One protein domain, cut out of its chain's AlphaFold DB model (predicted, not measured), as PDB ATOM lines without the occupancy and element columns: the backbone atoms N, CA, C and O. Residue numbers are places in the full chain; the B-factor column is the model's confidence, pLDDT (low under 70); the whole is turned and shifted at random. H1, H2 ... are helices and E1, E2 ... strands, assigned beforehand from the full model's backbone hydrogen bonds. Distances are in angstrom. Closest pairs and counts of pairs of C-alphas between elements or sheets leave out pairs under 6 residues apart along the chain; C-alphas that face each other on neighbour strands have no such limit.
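This is residues 2 to 55 of the 289 residues of an uncharacterized protein of Tanacetum cinerariifolium (UniProt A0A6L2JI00). What does the printed part look like? A hairpin of two strands, E1 and E2, has a looped stretch, residues 2 to 10, at one end, and one long helix, H1, whose residues 42 to 55 stick out as a free arm that makes much of the length. What are its make-up and size? The printed part has 54 residues, with two named strands and then one named helix in the order E1, E2, H1; the sheet E1 - E2 is antiparallel and the class is mixed, helices and strands. It is only just extended, close to loose, with a radius of gyration of the C-alphas of 15.2 A and spans of 50 by 18 by 12 A.

Where are the strands? E1 is residues 11 to 17, 17.9 A long, with C-alpha 11 at (152.185, 199.159, 182.051). E2 is residues 20 to 27, 15.2 A long, and bends by 76 degrees at residue 23. Where is the helix? H1 is residues 33 to 55, 32.8 A long, with C-alpha 55 at (162.829, 195.546, 141.141).

How do the strands pair? E1 and E2 form a hairpin, antiparallel at 151 degrees, with N 13 and O 25 2.8 A apart, within hydrogen-bond range. How near is H1? The closest C-alphas of E1 and H1, those of Trp 16 and Leu 37, are 8.0 A apart. Is the helix backbone complete? In H1 every O i to N i+4 pair is within hydrogen-bond range.

How large is it? The two C-alphas farthest apart, those of Gly 7 and Arg 55, are 50.1 A apart. Are there cuts or long links? The printed part has no cut, and the links E1 to E2 and E2 to H1 are tight. Where is confidence low? The model's pLDDT is under 70 at residues 15 to 20, 31 to 41 and 43.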
ATOM      1  N   VAL A   2     146.133 203.129 186.400       82.50
ATOM      2  CA  VAL A   2     145.251 202.599 185.342       82.50
ATOM      3  C   VAL A   2     145.255 201.077 185.445       82.50
ATOM      4  O   VAL A   2     146.320 200.467 185.422       82.50
ATOM      5  N   ARG A   3     144.083 200.454 185.584       85.00
ATOM      6  CA  ARG A   3     143.953 198.992 185.628       85.00
ATOM      7  C   ARG A   3     143.529 198.463 184.266       85.00
ATOM      8  O   ARG A   3     142.689 199.053 183.593       85.00
ATOM      9  N   CYS A   4     144.130 197.355 183.860       82.31
ATOM     10  CA  CYS A   4     143.717 196.617 182.679       82.31
ATOM     11  C   CYS A   4     142.438 195.809 182.971       82.31
ATOM     12  O   CYS A   4     142.154 195.487 184.123       82.31
ATOM     13  N   ALA A   5     141.703 195.414 181.928       76.56
ATOM     14  CA  ALA A   5     140.548 194.520 182.037       76.56
ATOM     15  C   ALA A   5     140.882 193.160 182.687       76.56
ATOM     16  O   ALA A   5     140.005 192.526 183.257       76.56
ATOM     17  N   CYS A   6     142.152 192.734 182.665       82.50
ATOM     18  CA  CYS A   6     142.616 191.547 183.389       82.50
ATOM     19  C   CYS A   6     142.772 191.757 184.912       82.50
ATOM     20  O   CYS A   6     143.233 190.857 185.605       82.50
ATOM     21  N   GLY A   7     142.455 192.945 185.436       84.62
ATOM     22  CA  GLY A   7     142.540 193.288 186.861       84.62
ATOM     23  C   GLY A   7     143.922 193.760 187.336       84.62
ATOM     24  O   GLY A   7     144.018 194.383 188.399       84.62
ATOM     25  N   LEU A   8     144.973 193.524 186.543       83.94
ATOM     26  CA  LEU A   8     146.349 193.945 186.827       83.94
ATOM     27  C   LEU A   8     146.592 195.418 186.466       83.94
ATOM     28  O   LEU A   8     145.915 195.993 185.610       83.94
ATOM     29  N   GLU A   9     147.585 196.029 187.110       88.81
ATOM     30  CA  GLU A   9     148.026 197.385 186.788       88.81
ATOM     31  C   GLU A   9     148.587 197.452 185.359       88.81
ATOM     32  O   GLU A   9     149.382 196.609 184.935       88.81
ATOM     33  N   ALA A  10     148.127 198.436 184.588       87.19
ATOM     34  CA  ALA A  10     148.568 198.633 183.219       87.19
ATOM     35  C   ALA A  10     149.994 199.196 183.184       87.19
ATOM     36  O   ALA A  10     150.335 200.108 183.934       87.19
ATOM     37  N   VAL A  11     150.807 198.694 182.256       86.31
ATOM     38  CA  VAL A  11     152.185 199.159 182.051       86.31
ATOM     39  C   VAL A  11     152.244 200.168 180.911       86.31
ATOM     40  O   VAL A  11     151.547 200.021 179.906       86.31
ATOM     41  N   ILE A  12     153.093 201.186 181.043       85.06
ATOM     42  CA  ILE A  12     153.353 202.134 179.958       85.06
ATOM     43  C   ILE A  12     154.242 201.449 178.917       85.06
ATOM     44  O   ILE A  12     155.294 200.899 179.240       85.06
ATOM     45  N   ARG A  13     153.817 201.473 177.655       78.75
ATOM     46  CA  ARG A  13     154.544 200.920 176.508       78.75
ATOM     47  C   ARG A  13     154.762 201.996 175.459       78.75
ATOM     48  O   ARG A  13     153.962 202.917 175.336       78.75
ATOM     49  N   THR A  14     155.827 201.851 174.682       80.12
ATOM     50  CA  THR A  14     156.154 202.751 173.570       80.12
ATOM     51  C   THR A  14     155.746 202.105 172.252       80.12
ATOM     52  O   THR A  14     156.011 200.925 172.020       80.12
ATOM     53  N   SER A  15     155.070 202.864 171.394       68.44
ATOM     54  CA  SER A  15     154.726 202.449 170.037       68.44
ATOM     55  C   SER A  15     155.951 202.534 169.133       68.44
ATOM     56  O   SER A  15     156.605 203.572 169.042       68.44
ATOM     57  N   TRP A  16     156.205 201.444 168.416       63.44
ATOM     58  CA  TRP A  16     157.262 201.320 167.408       63.44
ATOM     59  C   TRP A  16     156.681 201.201 165.995       63.44
ATOM     60  O   TRP A  16     157.286 200.606 165.116       63.44
ATOM     61  N   THR A  17     155.451 201.683 165.793       62.72
ATOM     62  CA  THR A  17     154.786 201.666 164.483       62.72
ATOM     63  C   THR A  17     155.090 202.944 163.708       62.72
ATOM     64  O   THR A  17     155.126 204.021 164.303       62.72
ATOM     65  N   ASN A  18     155.180 202.850 162.379       53.53
ATOM     66  CA  ASN A  18     155.399 204.011 161.503       53.53
ATOM     67  C   ASN A  18     154.280 205.060 161.595       53.53
ATOM     68  O   ASN A  18     154.510 206.239 161.356       53.53
ATOM     69  N   ARG A  19     153.062 204.653 161.983       57.69
ATOM     70  CA  ARG A  19     151.933 205.579 162.165       57.69
ATOM     71  C   ARG A  19     152.046 206.426 163.434       57.69
ATOM     72  O   ARG A  19     151.459 207.496 163.475       57.69
ATOM     73  N   ASN A  20     152.726 205.936 164.473       60.06
ATOM     74  CA  ASN A  20     152.840 206.613 165.769       60.06
ATOM     75  C   ASN A  20     154.185 206.283 166.443       60.06
ATOM     76  O   ASN A  20     154.193 205.580 167.463       60.06
ATOM     77  N   PRO A  21     155.323 206.720 165.889       77.81
ATOM     78  CA  PRO A  21     156.629 206.409 166.458       77.81
ATOM     79  C   PRO A  21     156.799 207.094 167.821       77.81
ATOM     80  O   PRO A  21     156.450 208.258 167.992       77.81
ATOM     81  N   GLY A  22     157.293 206.363 168.823       77.25
ATOM     82  CA  GLY A  22     157.626 206.916 170.142       77.25
ATOM     83  C   GLY A  22     156.432 207.224 171.055       77.25
ATOM     84  O   GLY A  22     156.626 207.593 172.210       77.25
ATOM     85  N   ARG A  23     155.187 207.044 170.594       82.94
ATOM     86  CA  ARG A  23     153.997 207.346 171.405       82.94
ATOM     87  C   ARG A  23     153.858 206.374 172.579       82.94
ATOM     88  O   ARG A  23     153.835 205.161 172.372       82.94
ATOM     89  N   HIS A  24     153.678 206.900 173.789       84.69
ATOM     90  CA  HIS A  24     153.392 206.094 174.973       84.69
ATOM     91  C   HIS A  24     151.903 205.743 175.089       84.69
ATOM     92  O   HIS A  24     151.034 206.580 174.840       84.69
ATOM     93  N   PHE A  25     151.601 204.506 175.479       82.88
ATOM     94  CA  PHE A  25     150.240 204.033 175.729       82.88
ATOM     95  C   PHE A  25     150.204 203.014 176.874       82.88
ATOM     96  O   PHE A  25     151.183 202.314 177.126       82.88
ATOM     97  N   TYR A  26     149.066 202.916 177.560       84.75
ATOM     98  CA  TYR A  26     148.845 201.902 178.592       84.75
ATOM     99  C   TYR A  26     148.522 200.554 177.942       84.75
ATOM    100  O   TYR A  26     147.610 200.457 177.121       84.75
ATOM    101  N   GLY A  27     149.266 199.512 178.303       80.62
ATOM    102  CA  GLY A  27     149.087 198.157 177.795       80.62
ATOM    103  C   GLY A  27     148.938 197.135 178.916       80.62
ATOM    104  O   GLY A  27     149.435 197.316 180.025       80.62
ATOM    105  N   CYS A  28     148.274 196.022 178.608       82.56
ATOM    106  CA  CYS A  28     148.169 194.895 179.529       82.56
ATOM    107  C   CYS A  28     149.568 194.291 179.809       82.56
ATOM    108  O   CYS A  28     150.330 194.070 178.855       82.56
ATOM    109  N   PRO A  29     149.940 194.015 181.076       80.19
ATOM    110  CA  PRO A  29     151.240 193.428 181.410       80.19
ATOM    111  C   PRO A  29     151.400 191.986 180.904       80.19
ATOM    112  O   PRO A  29     152.510 191.588 180.566       80.19
ATOM    113  N   THR A  30     150.311 191.225 180.766       76.19
ATOM    114  CA  THR A  30     150.347 189.827 180.291       76.19
ATOM    115  C   THR A  30     150.408 189.697 178.768       76.19
ATOM    116  O   THR A  30     150.659 188.615 178.243       76.19
ATOM    117  N   LEU A  31     150.215 190.796 178.032       67.88
ATOM    118  CA  LEU A  31     150.292 190.798 176.574       67.88
ATOM    119  C   LEU A  31     151.768 190.756 176.143       67.88
ATOM    120  O   LEU A  31     152.517 191.730 176.306       67.88
ATOM    121  N   ILE A  32     152.198 189.618 175.589       60.09
ATOM    122  CA  ILE A  32     153.549 189.420 175.041       60.09
ATOM    123  C   ILE A  32     153.626 190.081 173.659       60.09
ATOM    124  O   ILE A  32     153.623 189.448 172.612       60.09
ATOM    125  N   ILE A  33     153.676 191.407 173.668       60.69
ATOM    126  CA  ILE A  33     153.843 192.249 172.481       60.69
ATOM    127  C   ILE A  33     155.311 192.311 171.972       60.69
ATOM    128  O   ILE A  33     155.501 192.378 170.758       60.69
ATOM    129  N   PRO A  34     156.376 192.263 172.811       51.12
ATOM    130  CA  PRO A  34     157.732 192.584 172.339       51.12
ATOM    131  C   PRO A  34     158.327 191.622 171.301       51.12
ATOM    132  O   PRO A  34     159.025 192.075 170.399       51.12
ATOM    133  N   ARG A  35     158.061 190.309 171.407       45.97
ATOM    134  CA  ARG A  35     158.595 189.316 170.452       45.97
ATOM    135  C   ARG A  35     157.901 189.406 169.093       45.97
ATOM    136  O   ARG A  35     158.580 189.448 168.080       45.97
ATOM    137  N   LEU A  36     156.573 189.546 169.081       52.16
ATOM    138  CA  LEU A  36     155.786 189.661 167.848       52.16
ATOM    139  C   LEU A  36     156.071 190.964 167.089       52.16
ATOM    140  O   LEU A  36     156.143 190.949 165.865       52.16
ATOM    141  N   LEU A  37     156.273 192.082 167.796       54.66
ATOM    142  CA  LEU A  37     156.639 193.350 167.155       54.66
ATOM    143  C   LEU A  37     158.066 193.341 166.598       54.66
ATOM    144  O   LEU A  37     158.281 193.883 165.521       54.66
ATOM    145  N   ARG A  38     159.026 192.720 167.299       54.12
ATOM    146  CA  ARG A  38     160.401 192.583 166.798       54.12
ATOM    147  C   ARG A  38     160.435 191.719 165.537       54.12
ATOM    148  O   ARG A  38     160.964 192.167 164.530       54.12
ATOM    149  N   SER A  39     159.766 190.567 165.561       56.53
ATOM    150  CA  SER A  39     159.644 189.703 164.384       56.53
ATOM    151  C   SER A  39     158.888 190.375 163.234       56.53
ATOM    152  O   SER A  39     159.221 190.141 162.080       56.53
ATOM    153  N   ARG A  40     157.902 191.244 163.510       65.31
ATOM    154  CA  ARG A  40     157.241 192.036 162.459       65.31
ATOM    155  C   ARG A  40     158.196 193.045 161.818       65.31
ATOM    156  O   ARG A  40     158.198 193.150 160.602       65.31
ATOM    157  N   ASN A  41     159.001 193.754 162.606       61.16
ATOM    158  CA  ASN A  41     159.957 194.727 162.073       61.16
ATOM    159  C   ASN A  41     161.079 194.038 161.270       61.16
ATOM    160  O   ASN A  41     161.436 194.518 160.203       61.16
ATOM    161  N   GLU A  42     161.570 192.882 161.736       70.81
ATOM    162  CA  GLU A  42     162.522 192.041 160.989       70.81
ATOM    163  C   GLU A  42     161.915 191.553 159.657       70.81
ATOM    164  O   GLU A  42     162.579 191.572 158.623       70.81
ATOM    165  N   LEU A  43     160.633 191.168 159.649       69.00
ATOM    166  CA  LEU A  43     159.921 190.783 158.425       69.00
ATOM    167  C   LEU A  43     159.676 191.964 157.476       69.00
ATOM    168  O   LEU A  43     159.747 191.772 156.266       69.00
ATOM    169  N   GLU A  44     159.397 193.163 157.993       71.44
ATOM    170  CA  GLU A  44     159.245 194.381 157.182       71.44
ATOM    171  C   GLU A  44     160.573 194.777 156.510       71.44
ATOM    172  O   GLU A  44     160.574 195.168 155.344       71.44
ATOM    173  N   GLU A  45     161.708 194.601 157.194       77.12
ATOM    174  CA  GLU A  45     163.046 194.833 156.632       77.12
ATOM    175  C   GLU A  45     163.408 193.789 155.561       77.12
ATOM    176  O   GLU A  45     163.847 194.142 154.465       77.12
ATOM    177  N   ILE A  46     163.130 192.505 155.819       73.50
ATOM    178  CA  ILE A  46     163.291 191.436 154.818       73.50
ATOM    179  C   ILE A  46     162.395 191.695 153.600       73.50
ATOM    180  O   ILE A  46     162.831 191.502 152.465       73.50
ATOM    181  N   LEU A  47     161.157 192.150 153.811       74.38
ATOM    182  CA  LEU A  47     160.232 192.464 152.725       74.38
ATOM    183  C   LEU A  47     160.759 193.616 151.860       74.38
ATOM    184  O   LEU A  47     160.720 193.501 150.637       74.38
ATOM    185  N   ALA A  48     161.319 194.667 152.467       80.56
ATOM    186  CA  ALA A  48     161.929 195.776 151.734       80.56
ATOM    187  C   ALA A  48     163.103 195.307 150.852       80.56
ATOM    188  O   ALA A  48     163.162 195.660 149.672       80.56
ATOM    189  N   ILE A  49     163.974 194.440 151.381       81.25
ATOM    190  CA  ILE A  49     165.088 193.838 150.624       81.25
ATOM    191  C   ILE A  49     164.563 192.971 149.470       81.25
ATOM    192  O   ILE A  49     165.084 193.018 148.354       81.25
ATOM    193  N   VAL A  50     163.513 192.181 149.708       75.50
ATOM    194  CA  VAL A  50     162.891 191.335 148.678       75.50
ATOM    195  C   VAL A  50     162.226 192.180 147.588       75.50
ATOM    196  O   VAL A  50     162.303 191.826 146.412       75.50
ATOM    197  N   GLU A  51     161.595 193.298 147.938       80.50
ATOM    198  CA  GLU A  51     160.991 194.231 146.979       80.50
ATOM    199  C   GLU A  51     162.035 194.995 146.157       80.50
ATOM    200  O   GLU A  51     161.816 195.264 144.974       80.50
ATOM    201  N   GLU A  52     163.178 195.333 146.749       86.12
ATOM    202  CA  GLU A  52     164.321 195.898 146.030       86.12
ATOM    203  C   GLU A  52     164.924 194.873 145.059       86.12
ATOM    204  O   GLU A  52     165.026 195.142 143.860       86.12
ATOM    205  N   LYS A  53     165.182 193.642 145.523       80.00
ATOM    206  CA  LYS A  53     165.663 192.540 144.670       80.00
ATOM    207  C   LYS A  53     164.675 192.168 143.568       80.00
ATOM    208  O   LYS A  53     165.085 191.829 142.459       80.00
ATOM    209  N   ARG A  54     163.370 192.260 143.835       76.50
ATOM    210  CA  ARG A  54     162.325 192.100 142.816       76.50
ATOM    211  C   ARG A  54     162.456 193.167 141.729       76.50
ATOM    212  O   ARG A  54     162.369 192.812 140.557       76.50
ATOM    213  N   ARG A  55     162.666 194.437 142.098       79.00
ATOM    214  CA  ARG A  55     162.829 195.546 141.141       79.00
ATOM    215  C   ARG A  55     164.089 195.389 140.290       79.00
ATOM    216  O   ARG A  55     164.025 195.585 139.080       79.00
TER     217      ARG A  55